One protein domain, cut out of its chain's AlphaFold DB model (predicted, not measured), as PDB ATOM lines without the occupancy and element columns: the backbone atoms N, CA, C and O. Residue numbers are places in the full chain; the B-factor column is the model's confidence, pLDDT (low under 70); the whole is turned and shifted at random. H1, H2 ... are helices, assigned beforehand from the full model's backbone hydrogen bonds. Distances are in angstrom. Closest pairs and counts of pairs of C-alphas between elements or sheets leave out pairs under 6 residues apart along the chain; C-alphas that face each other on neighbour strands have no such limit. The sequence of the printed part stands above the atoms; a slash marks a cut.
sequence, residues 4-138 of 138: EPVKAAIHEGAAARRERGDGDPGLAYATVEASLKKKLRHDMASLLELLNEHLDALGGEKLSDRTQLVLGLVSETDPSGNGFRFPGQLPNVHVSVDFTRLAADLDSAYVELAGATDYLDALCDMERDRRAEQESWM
ATOM      1  N   GLU A   4     -72.460  35.530  49.847       81.88
ATOM      2  CA  GLU A   4     -71.265  34.722  50.120       81.88
ATOM      3  C   GLU A   4     -71.357  33.883  51.408       81.88
ATOM      4  O   GLU A   4     -71.009  32.706  51.347       81.88
ATOM      5  N   PRO A   5     -71.876  34.393  52.547       83.75
ATOM      6  CA  PRO A   5     -72.049  33.577  53.749       83.75
ATOM      7  C   PRO A   5     -73.013  32.402  53.541       83.75
ATOM      8  O   PRO A   5     -72.739  31.300  54.001       83.75
ATOM      9  N   VAL A   6     -74.104  32.602  52.791       88.88
ATOM     10  CA  VAL A   6     -75.076  31.536  52.487       88.88
ATOM     11  C   VAL A   6     -74.435  30.473  51.593       88.88
ATOM     12  O   VAL A   6     -74.584  29.279  51.834       88.88
ATOM     13  N   LYS A   7     -73.664  30.897  50.584       91.25
ATOM     14  CA  LYS A   7     -72.914  29.989  49.700       91.25
ATOM     15  C   LYS A   7     -71.873  29.175  50.471       91.25
ATOM     16  O   LYS A   7     -71.752  27.976  50.232       91.25
ATOM     17  N   ALA A   8     -71.165  29.799  51.412       89.69
ATOM     18  CA  ALA A   8     -70.233  29.107  52.298       89.69
ATOM     19  C   ALA A   8     -70.954  28.075  53.185       89.69
ATOM     20  O   ALA A   8     -70.544  26.919  53.225       89.69
ATOM     21  N   ALA A   9     -72.082  28.446  53.798       91.81
ATOM     22  CA  ALA A   9     -72.883  27.528  54.610       91.81
ATOM     23  C   ALA A   9     -73.396  26.317  53.803       91.81
ATOM     24  O   ALA A   9     -73.368  25.190  54.292       91.81
ATOM     25  N   ILE A  10     -73.795  26.510  52.540       94.50
ATOM     26  CA  ILE A  10     -74.175  25.409  51.635       94.50
ATOM     27  C   ILE A  10     -72.991  24.462  51.388       94.50
ATOM     28  O   ILE A  10     -73.167  23.242  51.377       94.50
ATOM     29  N   HIS A  11     -71.778  24.995  51.209       94.19
ATOM     30  CA  HIS A  11     -70.580  24.166  51.066       94.19
ATOM     31  C   HIS A  11     -70.307  23.320  52.310       94.19
ATOM     32  O   HIS A  11     -70.066  22.118  52.167       94.19
ATOM     33  N   GLU A  12     -70.393  23.909  53.504       92.56
ATOM     34  CA  GLU A  12     -70.193  23.171  54.755       92.56
ATOM     35  C   GLU A  12     -71.292  22.127  54.979       92.56
ATOM     36  O   GLU A  12     -71.000  20.972  55.284       92.56
ATOM     37  N   GLY A  13     -72.554  22.467  54.704       93.56
ATOM     38  CA  GLY A  13     -73.663  21.516  54.775       93.56
ATOM     39  C   GLY A  13     -73.511  20.335  53.812       93.56
ATOM     40  O   GLY A  13     -73.798  19.188  54.168       93.56
ATOM     41  N   ALA A  14     -73.019  20.572  52.594       95.00
ATOM     42  CA  ALA A  14     -72.725  19.500  51.648       95.00
ATOM     43  C   ALA A  14     -71.549  18.623  52.110       95.00
ATOM     44  O   ALA A  14     -71.621  17.397  51.998       95.00
ATOM     45  N   ALA A  15     -70.491  19.232  52.651       92.50
ATOM     46  CA  ALA A  15     -69.341  18.513  53.190       92.50
ATOM     47  C   ALA A  15     -69.735  17.633  54.387       92.50
ATOM     48  O   ALA A  15     -69.487  16.428  54.358       92.50
ATOM     49  N   ALA A  16     -70.442  18.189  55.373       91.19
ATOM     50  CA  ALA A  16     -70.898  17.462  56.557       91.19
ATOM     51  C   ALA A  16     -71.786  16.255  56.198       91.19
ATOM     52  O   ALA A  16     -71.613  15.163  56.742       91.19
ATOM     53  N   ARG A  17     -72.697  16.401  55.221       93.56
ATOM     54  CA  ARG A  17     -73.517  15.276  54.729       93.56
ATOM     55  C   ARG A  17     -72.661  14.155  54.142       93.56
ATOM     56  O   ARG A  17     -72.912  12.983  54.423       93.56
ATOM     57  N   ARG A  18     -71.631  14.499  53.364       92.88
ATOM     58  CA  ARG A  18     -70.709  13.506  52.793       92.88
ATOM     59  C   ARG A  18     -69.912  12.777  53.866       92.88
ATOM     60  O   ARG A  18     -69.765  11.562  53.764       92.88
ATOM     61  N   GLU A  19     -69.436  13.477  54.891       89.44
ATOM     62  CA  GLU A  19     -68.703  12.846  56.000       89.44
ATOM     63  C   GLU A  19     -69.594  11.912  56.845       89.44
ATOM     64  O   GLU A  19     -69.126  10.900  57.373       89.44
ATOM     65  N   ARG A  20     -70.913  12.156  56.876       89.12
ATOM     66  CA  ARG A  20     -71.918  11.217  57.415       89.12
ATOM     67  C   ARG A  20     -72.228  10.021  56.510       89.12
ATOM     68  O   ARG A  20     -73.027   9.162  56.884       89.12
ATOM     69  N   GLY A  21     -71.598   9.935  55.341       88.44
ATOM     70  CA  GLY A  21     -71.769   8.832  54.400       88.44
ATOM     71  C   GLY A  21     -72.886   9.032  53.376       88.44
ATOM     72  O   GLY A  21     -73.274   8.061  52.726       88.44
ATOM     73  N   ASP A  22     -73.395  10.257  53.195       91.81
ATOM     74  CA  ASP A  22     -74.285  10.563  52.075       91.81
ATOM     75  C   ASP A  22     -73.517  10.421  50.746       91.81
ATOM     76  O   ASP A  22     -72.581  11.168  50.440       91.81
ATOM     77  N   GLY A  23     -73.895   9.397  49.977       90.25
ATOM     78  CA  GLY A  23     -73.254   9.013  48.722       90.25
ATOM     79  C   GLY A  23     -73.706   9.819  47.505       90.25
ATOM     80  O   GLY A  23     -73.266   9.501  46.397       90.25
ATOM     81  N   ASP A  24     -74.572  10.822  47.674       92.62
ATOM     82  CA  ASP A  24     -75.063  11.641  46.569       92.62
ATOM     83  C   ASP A  24     -73.904  12.369  45.840       92.62
ATOM     84  O   ASP A  24     -73.190  13.196  46.430       92.62
ATOM     85  N   PRO A  25     -73.695  12.107  44.529       91.19
ATOM     86  CA  PRO A  25     -72.718  12.832  43.715       91.19
ATOM     87  C   PRO A  25     -72.977  14.347  43.640       91.19
ATOM     88  O   PRO A  25     -72.049  15.120  43.374       91.19
ATOM     89  N   GLY A  26     -74.222  14.774  43.879       91.94
ATOM     90  CA  GLY A  26     -74.652  16.170  43.956       91.94
ATOM     91  C   GLY A  26     -73.934  16.977  45.037       91.94
ATOM     92  O   GLY A  26     -73.694  18.167  44.852       91.94
ATOM     93  N   LEU A  27     -73.501  16.316  46.113       92.88
ATOM     94  CA  LEU A  27     -72.831  16.948  47.251       92.88
ATOM     95  C   LEU A  27     -71.338  17.199  47.024       92.88
ATOM     96  O   LEU A  27     -70.681  17.831  47.848       92.88
ATOM     97  N   ALA A  28     -70.757  16.669  45.944       93.56
ATOM     98  CA  ALA A  28     -69.349  16.900  45.651       93.56
ATOM     99  C   ALA A  28     -69.084  18.403  45.482       93.56
ATOM    100  O   ALA A  28     -69.822  19.083  44.768       93.56
ATOM    101  N   TYR A  29     -67.993  18.905  46.072       91.81
ATOM    102  CA  TYR A  29     -67.655  20.335  46.072       91.81
ATOM    103  C   TYR A  29     -67.778  20.977  44.683       91.81
ATOM    104  O   TYR A  29     -68.413  22.013  44.529       91.81
ATOM    105  N   ALA A  30     -67.229  20.329  43.649       91.75
ATOM    106  CA  ALA A  30     -67.287  20.829  42.276       91.75
ATOM    107  C   ALA A  30     -68.721  20.913  41.715       91.75
ATOM    108  O   ALA A  30     -69.018  21.813  40.929       91.75
ATOM    109  N   THR A  31     -69.608  19.995  42.108       92.19
ATOM    110  CA  THR A  31     -71.019  19.974  41.697       92.19
ATOM    111  C   THR A  31     -71.816  21.074  42.393       92.19
ATOM    112  O   THR A  31     -72.574  21.795  41.733       92.19
ATOM    113  N   VAL A  32     -71.601  21.242  43.701       92.12
ATOM    114  CA  VAL A  32     -72.191  22.323  44.503       92.12
ATOM    115  C   VAL A  32     -71.741  23.672  43.950       92.12
ATOM    116  O   VAL A  32     -72.570  24.480  43.545       92.12
ATOM    117  N   GLU A  33     -70.434  23.862  43.780       92.19
ATOM    118  CA  GLU A  33     -69.837  25.089  43.244       92.19
ATOM    119  C   GLU A  33     -70.365  25.426  41.838       92.19
ATOM    120  O   GLU A  33     -70.702  26.571  41.524       92.19
ATOM    121  N   ALA A  34     -70.487  24.421  40.964       89.75
ATOM    122  CA  ALA A  34     -71.065  24.617  39.638       89.75
ATOM    123  C   ALA A  34     -72.534  25.058  39.708       89.75
ATOM    124  O   ALA A  34     -72.958  25.894  38.903       89.75
ATOM    125  N   SER A  35     -73.302  24.524  40.658       87.06
ATOM    126  CA  SER A  35     -74.707  24.884  40.872       87.06
ATOM    127  C   SER A  35     -74.839  26.301  41.434       87.06
ATOM    128  O   SER A  35     -75.589  27.101  40.867       87.06
ATOM    129  N   LEU A  36     -74.034  26.657  42.439       88.50
ATOM    130  CA  LEU A  36     -73.985  27.999  43.024       88.50
ATOM    131  C   LEU A  36     -73.590  29.062  41.992       88.50
ATOM    132  O   LEU A  36     -74.210  30.120  41.917       88.50
ATOM    133  N   LYS A  37     -72.608  28.775  41.130       84.81
ATOM    134  CA  LYS A  37     -72.134  29.734  40.117       84.81
ATOM    135  C   LYS A  37     -73.045  29.878  38.901       84.81
ATOM    136  O   LYS A  37     -73.088  30.960  38.315       84.81
ATOM    137  N   LYS A  38     -73.712  28.802  38.465       78.50
ATOM    138  CA  LYS A  38     -74.468  28.791  37.197       78.50
ATOM    139  C   LYS A  38     -75.976  28.869  37.369       78.50
ATOM    140  O   LYS A  38     -76.621  29.512  36.549       78.50
ATOM    141  N   LYS A  39     -76.528  28.180  38.367       73.56
ATOM    142  CA  LYS A  39     -77.980  28.053  38.548       73.56
ATOM    143  C   LYS A  39     -78.507  29.035  39.586       73.56
ATOM    144  O   LYS A  39     -79.529  29.654  39.343       73.56
ATOM    145  N   LEU A  40     -77.783  29.206  40.692       75.25
ATOM    146  CA  LEU A  40     -78.273  29.908  41.887       75.25
ATOM    147  C   LEU A  40     -77.592  31.263  42.122       75.25
ATOM    148  O   LEU A  40     -77.629  31.801  43.221       75.25
ATOM    149  N   ARG A  41     -76.928  31.807  41.090       70.81
ATOM    150  CA  ARG A  41     -75.891  32.842  41.234       70.81
ATOM    151  C   ARG A  41     -76.314  34.055  42.062       70.81
ATOM    152  O   ARG A  41     -75.451  34.549  42.776       70.81
ATOM    153  N   HIS A  42     -77.566  34.495  41.924       76.31
ATOM    154  CA  HIS A  42     -78.153  35.648  42.621       76.31
ATOM    155  C   HIS A  42     -79.589  35.388  43.098       76.31
ATOM    156  O   HIS A  42     -80.370  36.314  43.295       76.31
ATOM    157  N   ASP A  43     -79.968  34.115  43.200       84.06
ATOM    158  CA  ASP A  43     -81.315  33.730  43.606       84.06
ATOM    159  C   ASP A  43     -81.299  33.369  45.089       84.06
ATOM    160  O   ASP A  43     -81.075  32.217  45.462       84.06
ATOM    161  N   MET A  44     -81.478  34.383  45.939       86.88
ATOM    162  CA  MET A  44     -81.458  34.204  47.390       86.88
ATOM    163  C   MET A  44     -82.523  33.207  47.861       86.88
ATOM    164  O   MET A  44     -82.248  32.434  48.770       86.88
ATOM    165  N   ALA A  45     -83.705  33.176  47.237       86.31
ATOM    166  CA  ALA A  45     -84.756  32.235  47.619       86.31
ATOM    167  C   ALA A  45     -84.290  30.789  47.405       86.31
ATOM    168  O   ALA A  45     -84.308  29.989  48.340       86.31
ATOM    169  N   SER A  46     -83.764  30.491  46.216       89.06
ATOM    170  CA  SER A  46     -83.240  29.158  45.910       89.06
ATOM    171  C   SER A  46     -81.994  28.797  46.736       89.06
ATOM    172  O   SER A  46     -81.779  27.629  47.058       89.06
ATOM    173  N   LEU A  47     -81.155  29.775  47.102       91.25
ATOM    174  CA  LEU A  47     -80.014  29.547  48.002       91.25
ATOM    175  C   LEU A  47     -80.472  29.172  49.420       91.25
ATOM    176  O   LEU A  47     -79.913  28.256  50.019       91.25
ATOM    177  N   LEU A  48     -81.483  29.859  49.954       92.06
ATOM    178  CA  LEU A  48     -82.023  29.581  51.289       92.06
ATOM    179  C   LEU A  48     -82.773  28.245  51.335       92.06
ATOM    180  O   LEU A  48     -82.663  27.529  52.329       92.06
ATOM    181  N   GLU A  49     -83.475  27.881  50.259       92.69
ATOM    182  CA  GLU A  49     -84.093  26.560  50.116       92.69
ATOM    183  C   GLU A  49     -83.032  25.455  50.167       92.69
ATOM    184  O   GLU A  49     -83.121  24.557  51.005       92.69
ATOM    185  N   LEU A  50     -81.964  25.576  49.371       93.06
ATOM    186  CA  LEU A  50     -80.863  24.611  49.375       93.06
ATOM    187  C   LEU A  50     -80.158  24.532  50.740       93.06
ATOM    188  O   LEU A  50     -79.818  23.445  51.206       93.06
ATOM    189  N   LEU A  51     -79.956  25.664  51.421       94.31
ATOM    190  CA  LEU A  51     -79.407  25.669  52.780       94.31
ATOM    191  C   LEU A  51     -80.322  24.916  53.763       94.31
ATOM    192  O   LEU A  51     -79.841  24.100  54.550       94.31
ATOM    193  N   ASN A  52     -81.636  25.133  53.685       95.31
ATOM    194  CA  ASN A  52     -82.615  24.412  54.496       95.31
ATOM    195  C   ASN A  52     -82.635  22.907  54.206       95.31
ATOM    196  O   ASN A  52     -82.816  22.129  55.141       95.31
ATOM    197  N   GLU A  53     -82.420  22.478  52.960       95.00
ATOM    198  CA  GLU A  53     -82.263  21.055  52.627       95.00
ATOM    199  C   GLU A  53     -81.054  20.434  53.340       95.00
ATOM    200  O   GLU A  53     -81.132  19.308  53.836       95.00
ATOM    201  N   HIS A  54     -79.933  21.158  53.423       95.19
ATOM    202  CA  HIS A  54     -78.760  20.696  54.164       95.19
ATOM    203  C   HIS A  54     -79.017  20.633  55.671       95.19
ATOM    204  O   HIS A  54     -78.681  19.622  56.287       95.19
ATOM    205  N   LEU A  55     -79.635  21.668  56.249       94.56
ATOM    206  CA  LEU A  55     -80.002  21.689  57.669       94.56
ATOM    207  C   LEU A  55     -80.929  20.515  58.011       94.56
ATOM    208  O   LEU A  55     -80.631  19.758  58.932       94.56
ATOM    209  N   ASP A  56     -81.970  20.281  57.210       94.69
ATOM    210  CA  ASP A  56     -82.918  19.172  57.394       94.69
ATOM    211  C   ASP A  56     -82.228  17.806  57.340       94.69
ATOM    212  O   ASP A  56     -82.386  16.976  58.236       94.69
ATOM    213  N   ALA A  57     -81.399  17.587  56.313       93.69
ATOM    214  CA  ALA A  57     -80.668  16.336  56.131       93.69
ATOM    215  C   ALA A  57     -79.675  16.057  57.274       93.69
ATOM    216  O   ALA A  57     -79.344  14.903  57.549       93.69
ATOM    217  N   LEU A  58     -79.198  17.107  57.945       92.62
ATOM    218  CA  LEU A  58     -78.281  17.012  59.077       92.62
ATOM    219  C   LEU A  58     -79.000  16.974  60.435       92.62
ATOM    220  O   LEU A  58     -78.348  16.696  61.447       92.62
ATOM    221  N   GLY A  59     -80.326  17.148  60.457       91.69
ATOM    222  CA  GLY A  59     -81.139  17.215  61.674       91.69
ATOM    223  C   GLY A  59     -81.043  18.558  62.406       91.69
ATOM    224  O   GLY A  59     -81.350  18.622  63.595       91.69
ATOM    225  N   GLY A  60     -80.582  19.603  61.718       89.31
ATOM    226  CA  GLY A  60     -80.578  20.982  62.193       89.31
ATOM    227  C   GLY A  60     -81.946  21.650  62.048       89.31
ATOM    228  O   GLY A  60     -82.827  21.182  61.324       89.31
ATOM    229  N   GLU A  61     -82.128  22.767  62.748       92.06
ATOM    230  CA  GLU A  61     -83.328  23.590  62.618       92.06
ATOM    231  C   GLU A  61     -83.297  24.363  61.292       92.06
ATOM    232  O   GLU A  61     -82.270  24.927  60.914       92.06
ATOM    233  N   LYS A  62     -84.422  24.365  60.569       93.25
ATOM    234  CA  LYS A  62     -84.584  25.153  59.341       93.25
ATOM    235  C   LYS A  62     -84.712  26.629  59.685       93.25
ATOM    236  O   LYS A  62     -85.323  26.976  60.691       93.25
ATOM    237  N   LEU A  63     -84.245  27.482  58.779       93.00
ATOM    238  CA  LEU A  63     -84.522  28.909  58.844       93.00
ATOM    239  C   LEU A  63     -86.035  29.150  58.808       93.00
ATOM    240  O   LEU A  63     -86.748  28.599  57.964       93.00
ATOM    241  N   SER A  64     -86.514  30.024  59.679       93.94
ATOM    242  CA  SER A  64     -87.913  30.400  59.789       93.94
ATOM    243  C   SER A  64     -88.433  30.998  58.483       93.94
ATOM    244  O   SER A  64     -87.722  31.710  57.765       93.94
ATOM    245  N   ASP A  65     -89.716  30.772  58.191       91.62
ATOM    246  CA  ASP A  65     -90.379  31.348  57.011       91.62
ATOM    247  C   ASP A  65     -90.251  32.877  56.979       91.62
ATOM    248  O   ASP A  65     -90.151  33.490  55.915       91.62
ATOM    249  N   ARG A  66     -90.217  33.509  58.161       89.19
ATOM    250  CA  ARG A  66     -90.019  34.954  58.290       89.19
ATOM    251  C   ARG A  66     -88.627  35.367  57.825       89.19
ATOM    252  O   ARG A  66     -88.523  36.324  57.064       89.19
ATOM    253  N   THR A  67     -87.582  34.665  58.254       90.62
ATOM    254  CA  THR A  67     -86.203  34.933  57.824       90.62
ATOM    255  C   THR A  67     -86.047  34.725  56.327       90.62
ATOM    256  O   THR A  67     -85.509  35.599  55.646       90.62
ATOM    257  N   GLN A  68     -86.605  33.641  55.786       90.31
ATOM    258  CA  GLN A  68     -86.600  33.385  54.345       90.31
ATOM    259  C   GLN A  68     -87.287  34.513  53.561       90.31
ATOM    260  O   GLN A  68     -86.724  35.036  52.598       90.31
ATOM    261  N   LEU A  69     -88.462  34.954  54.022       88.62
ATOM    262  CA  LEU A  69     -89.199  36.063  53.420       88.62
ATOM    263  C   LEU A  69     -88.402  37.375  53.462       88.62
ATOM    264  O   LEU A  69     -88.292  38.062  52.451       88.62
ATOM    265  N   VAL A  70     -87.848  37.736  54.623       88.88
ATOM    266  CA  VAL A  70     -87.113  38.997  54.810       88.88
ATOM    267  C   VAL A  70     -85.864  39.038  53.931       88.88
ATOM    268  O   VAL A  70     -85.627  40.038  53.251       88.88
ATOM    269  N   LEU A  71     -85.084  37.956  53.902       86.88
ATOM    270  CA  LEU A  71     -83.869  37.875  53.091       86.88
ATOM    271  C   LEU A  71     -84.177  37.868  51.588       86.88
ATOM    272  O   LEU A  71     -83.486  38.554  50.830       86.88
ATOM    273  N   GLY A  72     -85.236  37.166  51.171       84.69
ATOM    274  CA  GLY A  72     -85.728  37.190  49.792       84.69
ATOM    275  C   GLY A  72     -86.125  38.601  49.354       84.69
ATOM    276  O   GLY A  72     -85.579  39.121  48.382       84.69
ATOM    277  N   LEU A  73     -86.974  39.280  50.133       83.12
ATOM    278  CA  LEU A  73     -87.416  40.649  49.839       83.12
ATOM    279  C   LEU A  73     -86.249  41.641  49.773       83.12
ATOM    280  O   LEU A  73     -86.229  42.522  48.910       83.12
ATOM    281  N   VAL A  74     -85.261  41.519  50.663       81.31
ATOM    282  CA  VAL A  74     -84.076  42.388  50.632       81.31
ATOM    283  C   VAL A  74     -83.222  42.134  49.395       81.31
ATOM    284  O   VAL A  74     -82.753  43.099  48.792       81.31
ATOM    285  N   SER A  75     -83.040  40.874  48.996       80.06
ATOM    286  CA  SER A  75     -82.311  40.522  47.773       80.06
ATOM    287  C   SER A  75     -83.018  41.040  46.517       80.06
ATOM    288  O   SER A  75     -82.360  41.591  45.639       80.06
ATOM    289  N   GLU A  76     -84.349  40.966  46.456       79.00
ATOM    290  CA  GLU A  76     -85.136  41.530  45.350       79.00
ATOM    291  C   GLU A  76     -85.059  43.062  45.294       79.00
ATOM    292  O   GLU A  76     -84.982  43.655  44.215       79.00
ATOM    293  N   THR A  77     -85.079  43.712  46.460       77.56
ATOM    294  CA  THR A  77     -85.094  45.179  46.566       77.56
ATOM    295  C   THR A  77     -83.718  45.790  46.290       77.56
ATOM    296  O   THR A  77     -83.626  46.882  45.727       77.56
ATOM    297  N   ASP A  78     -82.644  45.091  46.659       72.31
ATOM    298  CA  ASP A  78     -81.261  45.491  46.394       72.31
ATOM    299  C   ASP A  78     -80.405  44.293  45.941       72.31
ATOM    300  O   ASP A  78     -79.564  43.803  46.705       72.31
ATOM    301  N   PRO A  79     -80.540  43.864  44.668       68.56
ATOM    302  CA  PRO A  79     -79.785  42.730  44.127       68.56
ATOM    303  C   PRO A  79     -78.266  42.944  44.155       68.56
ATOM    304  O   PRO A  79     -77.486  41.999  44.110       68.56
ATOM    305  N   SER A  80     -77.828  44.205  44.206       66.50
ATOM    306  CA  SER A  80     -76.412  44.582  44.209       66.50
ATOM    307  C   SER A  80     -75.798  44.667  45.611       66.50
ATOM    308  O   SER A  80     -74.576  44.778  45.738       66.50
ATOM    309  N   GLY A  81     -76.627  44.702  46.659       64.88
ATOM    310  CA  GLY A  81     -76.221  45.016  48.031       64.88
ATOM    311  C   GLY A  81     -75.699  46.448  48.247       64.88
ATOM    312  O   GLY A  81     -75.160  46.742  49.319       64.88
ATOM    313  N   ASN A  82     -75.812  47.323  47.241       65.19
ATOM    314  CA  ASN A  82     -75.357  48.715  47.271       65.19
ATOM    315  C   ASN A  82     -76.506  49.730  47.197       65.19
ATOM    316  O   ASN A  82     -76.284  50.917  47.448       65.19
ATOM    317  N   GLY A  83     -77.721  49.281  46.895       66.06
ATOM    318  CA  GLY A  83     -78.940  50.078  46.812       66.06
ATOM    319  C   GLY A  83     -79.234  50.853  48.091       66.06
ATOM    320  O   GLY A  83     -79.571  52.033  48.039       66.06
ATOM    321  N   PHE A  84     -79.003  50.232  49.250       68.19
ATOM    322  CA  PHE A  84     -79.144  50.902  50.550       68.19
ATOM    323  C   PHE A  84     -77.967  51.820  50.915       68.19
ATOM    324  O   PHE A  84     -78.088  52.640  51.825       68.19
ATOM    325  N   ARG A  85     -76.819  51.692  50.238       66.00
ATOM    326  CA  ARG A  85     -75.600  52.468  50.537       66.00
ATOM    327  C   ARG A  85     -75.555  53.808  49.812       66.00
ATOM    328  O   ARG A  85     -74.971  54.751  50.340       66.00
ATOM    329  N   PHE A  86     -76.143  53.898  48.621       69.06
ATOM    330  CA  PHE A  86     -76.091  55.103  47.795       69.06
ATOM    331  C   PHE A  86     -77.502  55.625  47.480       69.06
ATOM    332  O   PHE A  86     -78.336  54.868  46.981       69.06
ATOM    333  N   PRO A  87     -77.784  56.921  47.719       63.53
ATOM    334  CA  PRO A  87     -79.074  57.516  47.382       63.53
ATOM    335  C   PRO A  87     -79.432  57.324  45.901       63.53
ATOM    336  O   PRO A  87     -78.586  57.504  45.026       63.53
ATOM    337  N   GLY A  88     -80.696  56.995  45.619       65.50
ATOM    338  CA  GLY A  88     -81.222  56.868  44.251       65.50
ATOM    339  C   GLY A  88     -80.924  55.543  43.540       65.50
ATOM    340  O   GLY A  88     -81.245  55.421  42.364       65.50
ATOM    341  N   GLN A  89     -80.329  54.561  44.225       67.62
ATOM    342  CA  GLN A  89     -80.044  53.233  43.660       67.62
ATOM    343  C   GLN A  89     -81.171  52.209  43.873       67.62
ATOM    344  O   GLN A  89     -81.143  51.141  43.267       67.62
ATOM    345  N   LEU A  90     -82.163  52.513  44.716       66.81
ATOM    346  CA  LEU A  90     -83.331  51.650  44.880       66.81
ATOM    347  C   LEU A  90     -84.335  51.899  43.743       66.81
ATOM    348  O   LEU A  90     -84.673  53.057  43.481       66.81
ATOM    349  N   PRO A  91     -84.838  50.841  43.082       62.12
ATOM    350  CA  PRO A  91     -85.681  50.967  41.893       62.12
ATOM    351  C   PRO A  91     -87.059  51.583  42.174       62.12
ATOM    352  O   PRO A  91     -87.685  52.098  41.251       62.12
ATOM    353  N   ASN A  92     -87.526  51.567  43.428       62.66
ATOM    354  CA  ASN A  92     -88.840  52.069  43.827       62.66
ATOM    355  C   ASN A  92     -88.755  53.005  45.044       62.66
ATOM    356  O   ASN A  92     -88.056  52.732  46.018       62.66
ATOM    357  N   VAL A  93     -89.517  54.104  45.008       59.91
ATOM    358  CA  VAL A  93     -89.708  55.003  46.157       59.91
ATOM    359  C   VAL A  93     -90.831  54.439  47.026       59.91
ATOM    360  O   VAL A  93     -91.995  54.443  46.627       59.91
ATOM    361  N   HIS A  94     -90.496  53.950  48.219       60.72
ATOM    362  CA  HIS A  94     -91.479  53.396  49.149       60.72
ATOM    363  C   HIS A  94     -92.020  54.486  50.085       60.72
ATOM    364  O   HIS A  94     -91.271  55.127  50.816       60.72
ATOM    365  N   VAL A  95     -93.341  54.688  50.068       60.19
ATOM    366  CA  VAL A  95     -94.018  55.818  50.738       60.19
ATOM    367  C   VAL A  95     -94.319  55.542  52.228       60.19
ATOM    368  O   VAL A  95     -94.725  56.444  52.950       60.19
ATOM    369  N   SER A  96     -94.118  54.310  52.723       64.88
ATOM    370  CA  SER A  96     -94.453  53.925  54.112       64.88
ATOM    371  C   SER A  96     -93.633  52.741  54.658       64.88
ATOM    372  O   SER A  96     -94.187  51.749  55.126       64.88
ATOM    373  N   VAL A  97     -92.299  52.819  54.610       69.88
ATOM    374  CA  VAL A  97     -91.450  51.795  55.250       69.88
ATOM    375  C   VAL A  97     -91.330  52.078  56.747       69.88
ATOM    376  O   VAL A  97     -90.815  53.119  57.150       69.88
ATOM    377  N   ASP A  98     -91.764  51.125  57.571       82.19
ATOM    378  CA  ASP A  98     -91.405  51.083  58.988       82.19
ATOM    379  C   ASP A  98     -89.967  50.562  59.121       82.19
ATOM    380  O   ASP A  98     -89.713  49.356  59.176       82.19
ATOM    381  N   PHE A  99     -89.010  51.490  59.129       80.94
ATOM    382  CA  PHE A  99     -87.589  51.165  59.233       80.94
ATOM    383  C   PHE A  99     -87.217  50.517  60.570       80.94
ATOM    384  O   PHE A  99     -86.259  49.749  60.613       80.94
ATOM    385  N   THR A 100     -87.958  50.789  61.647       84.12
ATOM    386  CA  THR A 100     -87.698  50.175  62.955       84.12
ATOM    387  C   THR A 100     -88.036  48.694  62.916       84.12
ATOM    388  O   THR A 100     -87.220  47.863  63.316       84.12
ATOM    389  N   ARG A 101     -89.208  48.350  62.376       85.06
ATOM    390  CA  ARG A 101     -89.598  46.953  62.198       85.06
ATOM    391  C   ARG A 101     -88.693  46.230  61.202       85.06
ATOM    392  O   ARG A 101     -88.276  45.114  61.488       85.06
ATOM    393  N   LEU A 102     -88.352  46.868  60.081       83.88
ATOM    394  CA  LEU A 102     -87.434  46.291  59.097       83.88
ATOM    395  C   LEU A 102     -86.055  45.999  59.705       83.88
ATOM    396  O   LEU A 102     -85.492  44.941  59.452       83.88
ATOM    397  N   ALA A 103     -85.521  46.909  60.525       85.75
ATOM    398  CA  ALA A 103     -84.248  46.692  61.209       85.75
ATOM    399  C   ALA A 103     -84.312  45.500  62.174       85.75
ATOM    400  O   ALA A 103     -83.406  44.674  62.164       85.75
ATOM    401  N   ALA A 104     -85.388  45.375  62.958       89.06
ATOM    402  CA  ALA A 104     -85.578  44.239  63.863       89.06
ATOM    403  C   ALA A 104     -85.719  42.906  63.107       89.06
ATOM    404  O   ALA A 104     -85.157  41.894  63.517       89.06
ATOM    405  N   ASP A 105     -86.437  42.914  61.983       90.12
ATOM    406  CA  ASP A 105     -86.601  41.740  61.125       90.12
ATOM    407  C   ASP A 105     -85.271  41.313  60.485       90.12
ATOM    408  O   ASP A 105     -84.970  40.122  60.427       90.12
ATOM    409  N   LEU A 106     -84.444  42.272  60.061       89.00
ATOM    410  CA  LEU A 106     -83.111  41.999  59.520       89.00
ATOM    411  C   LEU A 106     -82.132  41.487  60.576       89.00
ATOM    412  O   LEU A 106     -81.338  40.600  60.274       89.00
ATOM    413  N   ASP A 107     -82.189  42.030  61.790       90.69
ATOM    414  CA  ASP A 107     -81.354  41.586  62.907       90.69
ATOM    415  C   ASP A 107     -81.695  40.142  63.303       90.69
ATOM    416  O   ASP A 107     -80.812  39.289  63.379       90.69
ATOM    417  N   SER A 108     -82.989  39.828  63.424       92.00
ATOM    418  CA  SER A 108     -83.453  38.462  63.687       92.00
ATOM    419  C   SER A 108     -83.015  37.488  62.592       92.00
ATOM    420  O   SER A 108     -82.515  36.407  62.902       92.00
ATOM    421  N   ALA A 109     -83.167  37.872  61.320       90.31
ATOM    422  CA  ALA A 109     -82.741  37.055  60.186       90.31
ATOM    423  C   ALA A 109     -81.223  36.823  60.175       90.31
ATOM    424  O   ALA A 109     -80.761  35.732  59.847       90.31
ATOM    425  N   TYR A 110     -80.441  37.839  60.553       88.81
ATOM    426  CA  TYR A 110     -78.991  37.728  60.654       88.81
ATOM    427  C   TYR A 110     -78.564  36.762  61.763       88.81
ATOM    428  O   TYR A 110     -77.724  35.902  61.513       88.81
ATOM    429  N   VAL A 111     -79.155  36.869  62.958       92.25
ATOM    430  CA  VAL A 111     -78.856  35.973  64.088       92.25
ATOM    431  C   VAL A 111     -79.166  34.521  63.736       92.25
ATOM    432  O   VAL A 111     -78.359  33.636  64.014       92.25
ATOM    433  N   GLU A 112     -80.305  34.276  63.092       92.62
ATOM    434  CA  GLU A 112     -80.714  32.929  62.697       92.62
ATOM    435  C   GLU A 112     -79.774  32.333  61.639       92.62
ATOM    436  O   GLU A 112     -79.311  31.201  61.780       92.62
ATOM    437  N   LEU A 113     -79.418  33.118  60.617       89.81
ATOM    438  CA  LEU A 113     -78.481  32.686  59.581       89.81
ATOM    439  C   LEU A 113     -77.071  32.434  60.142       89.81
ATOM    440  O   LEU A 113     -76.419  31.462  59.753       89.81
ATOM    441  N   ALA A 114     -76.599  33.295  61.046       88.88
ATOM    442  CA  ALA A 114     -75.315  33.118  61.718       88.88
ATOM    443  C   ALA A 114     -75.306  31.825  62.544       88.88
ATOM    444  O   ALA A 114     -74.418  31.001  62.363       88.88
ATOM    445  N   GLY A 115     -76.346  31.590  63.350       89.88
ATOM    446  CA  GLY A 115     -76.482  30.361  64.134       89.88
ATOM    447  C   GLY A 115     -76.527  29.095  63.274       89.88
ATOM    448  O   GLY A 115     -75.881  28.104  63.608       89.88
ATOM    449  N   ALA A 116     -77.229  29.129  62.136       90.56
ATOM    450  CA  ALA A 116     -77.234  28.021  61.180       90.56
ATOM    451  C   ALA A 116     -75.843  27.765  60.573       90.56
ATOM    452  O   ALA A 116     -75.456  26.614  60.376       90.56
ATOM    453  N   THR A 117     -75.084  28.827  60.300       88.88
ATOM    454  CA  THR A 117     -73.724  28.724  59.751       88.88
ATOM    455  C   THR A 117     -72.768  28.135  60.785       88.88
ATOM    456  O   THR A 117     -72.084  27.161  60.481       88.88
ATOM    457  N   ASP A 118     -72.790  28.654  62.015       90.75
ATOM    458  CA  ASP A 118     -71.973  28.161  63.130       90.75
ATOM    459  C   ASP A 118     -72.273  26.685  63.436       90.75
ATOM    460  O   ASP A 118     -71.366  25.896  63.701       90.75
ATOM    461  N   TYR A 119     -73.549  26.285  63.366       91.56
ATOM    462  CA  TYR A 119     -73.959  24.891  63.526       91.56
ATOM    463  C   TYR A 119     -73.352  23.978  62.453       91.56
ATOM    464  O   TYR A 119     -72.836  22.909  62.781       91.56
ATOM    465  N   LEU A 120     -73.419  24.379  61.178       91.31
ATOM    466  CA  LEU A 120     -72.896  23.578  60.069       91.31
ATOM    467  C   LEU A 120     -71.370  23.474  60.099       91.31
ATOM    468  O   LEU A 120     -70.848  22.387  59.857       91.31
ATOM    469  N   ASP A 121     -70.681  24.565  60.430       88.38
ATOM    470  CA  ASP A 121     -69.223  24.600  60.582       88.38
ATOM    471  C   ASP A 121     -68.769  23.645  61.697       88.38
ATOM    472  O   ASP A 121     -68.012  22.701  61.458       88.38
ATOM    473  N   ALA A 122     -69.360  23.781  62.892       89.00
ATOM    474  CA  ALA A 122     -69.069  22.908  64.025       89.00
ATOM    475  C   ALA A 122     -69.355  21.433  63.715       89.00
ATOM    476  O   ALA A 122     -68.588  20.548  64.098       89.00
ATOM    477  N   LEU A 123     -70.453  21.149  63.009       90.31
ATOM    478  CA  LEU A 123     -70.794  19.783  62.639       90.31
ATOM    479  C   LEU A 123     -69.812  19.202  61.617       90.31
ATOM    480  O   LEU A 123     -69.441  18.034  61.726       90.31
ATOM    481  N   CYS A 124     -69.387  19.996  60.637       86.19
ATOM    482  CA  CYS A 124     -68.406  19.584  59.641       86.19
ATOM    483  C   CYS A 124     -67.070  19.219  60.303       86.19
ATOM    484  O   CYS A 124     -66.521  18.148  60.030       86.19
ATOM    485  N   ASP A 125     -66.594  20.053  61.228       89.00
ATOM    486  CA  ASP A 125     -65.368  19.798  61.987       89.00
ATOM    487  C   ASP A 125     -65.474  18.536  62.851       89.00
ATOM    488  O   ASP A 125     -64.598  17.672  62.791       89.00
ATOM    489  N   MET A 126     -66.593  18.347  63.559       89.31
ATOM    490  CA  MET A 126     -66.833  17.129  64.341       89.31
ATOM    491  C   MET A 126     -66.797  15.852  63.486       89.31
ATOM    492  O   MET A 126     -66.262  14.828  63.917       89.31
ATOM    493  N   GLU A 127     -67.378  15.878  62.285       88.12
ATOM    494  CA  GLU A 127     -67.394  14.707  61.401       88.12
ATOM    495  C   GLU A 127     -66.011  14.428  60.787       88.12
ATOM    496  O   GLU A 127     -65.626  13.261  60.655       88.12
ATOM    497  N   ARG A 128     -65.234  15.475  60.474       86.62
ATOM    498  CA  ARG A 128     -63.834  15.348  60.029       86.62
ATOM    499  C   ARG A 128     -62.964  14.715  61.112       86.62
ATOM    500  O   ARG A 128     -62.236  13.766  60.815       86.62
ATOM    501  N   ASP A 129     -63.084  15.180  62.353       89.31
ATOM    502  CA  ASP A 129     -62.352  14.629  63.498       89.31
ATOM    503  C   ASP A 129     -62.716  13.157  63.730       89.31
ATOM    504  O   ASP A 129     -61.835  12.295  63.803       89.31
ATOM    505  N   ARG A 130     -64.017  12.831  63.731       87.38
ATOM    506  CA  ARG A 130     -64.504  11.448  63.873       87.38
ATOM    507  C   ARG A 130     -63.920  10.523  62.807       87.38
ATOM    508  O   ARG A 130     -63.581   9.373  63.093       87.38
ATOM    509  N   ARG A 131     -63.834  10.989  61.561       83.38
ATOM    510  CA  ARG A 131     -63.262  10.209  60.462       83.38
ATOM    511  C   ARG A 131     -61.754  10.021  60.615       83.38
ATOM    512  O   ARG A 131     -61.278   8.902  60.434       83.38
ATOM    513  N   ALA A 132     -61.022  11.073  60.976       85.88
ATOM    514  CA  ALA A 132     -59.582  10.997  61.211       85.88
ATOM    515  C   ALA A 132     -59.242   9.998  62.330       85.88
ATOM    516  O   ALA A 132     -58.302   9.212  62.200       85.88
ATOM    517  N   GLU A 133     -60.050   9.963  63.394       87.38
ATOM    518  CA  GLU A 133     -59.936   8.943  64.434       87.38
ATOM    519  C   GLU A 133     -60.154   7.540  63.858       87.38
ATOM    520  O   GLU A 133     -59.303   6.674  64.039       87.38
ATOM    521  N   GLN A 134     -61.244   7.307  63.118       84.38
ATOM    522  CA  GLN A 134     -61.542   5.996  62.521       84.38
ATOM    523  C   GLN A 134     -60.424   5.485  61.602       84.38
ATOM    524  O   GLN A 134     -60.105   4.298  61.642       84.38
ATOM    525  N   GLU A 135     -59.811   6.367  60.813       84.06
ATOM    526  CA  GLU A 135     -58.680   6.042  59.937       84.06
ATOM    527  C   GLU A 135     -57.385   5.762  60.721       84.06
ATOM    528  O   GLU A 135     -56.575   4.956  60.278       84.06
ATOM    529  N   SER A 136     -57.199   6.353  61.907       83.31
ATOM    530  CA  SER A 136     -56.033   6.091  62.767       83.31
ATOM    531  C   SER A 136     -56.067   4.724  63.469       83.31
ATOM    532  O   SER A 136     -55.028   4.279  63.960       83.31
ATOM    533  N   TRP A 137     -57.236   4.082  63.574       68.94
ATOM    534  CA  TRP A 137     -57.408   2.774  64.230       68.94
ATOM    535  C   TRP A 137     -57.465   1.588  63.248       68.94
ATOM    536  O   TRP A 137     -57.614   0.448  63.699       68.94
ATOM    537  N   MET A 138     -57.358   1.840  61.939       64.62
ATOM    538  CA  MET A 138     -57.314   0.829  60.870       64.62
ATOM    539  C   MET A 138     -55.888   0.615  60.359       64.62
ATOM    540  O   MET A 138     -55.538  -0.566  60.132       64.62
TER     541      MET A 138
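This is residues 4 to 138 of the 138 residues of an uncharacterized protein of Agromyces sp. G127AT (UniProt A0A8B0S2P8). One long helix, H5, makes the length of a rod; H1 packs along part of it between H5 and H2, H3 packs on H1, and H4 crosses H5. The printed part has 135 residues with five named helices, H1 to H5, and no named strand: all helix, loose, radius of gyration of the C-alphas 17.7 A, spans 66 by 29 by 22 A.

H1, residues 4 to 19, the hub, touches H2, residues 29 to 38, in a hairpin; the closest C-alphas, His 11 and Tyr 29, are 6.9 A apart. H1, H3, residues 44 to 58, and H5, residues 99 to 136, form a bundle, helices side by side. H1 touches H5 at a shallow tilt of 30 degrees, closest C-alphas Ala 16 and Cys 124, 4.5 A. H4, residues 65 to 77, touches H5 with residues 66 to 71 alone, at a steep tilt of 69 degrees, only just short of perpendicular; closest C-alphas Thr 67 and Ala 109, 4.7 A. In each helix every O i to N i+4 pair is within hydrogen-bond range.

H1, 22.8 A, begins at C-alpha 4 (-71.265, 34.722, 50.120); H5, 55.1 A, ends at C-alpha 136 (-56.033, 6.091, 62.767).

The printed part has no cut. The link H4 to H5 is long; pLDDT is under 70 at residues 79 to 97 and 137 to 138.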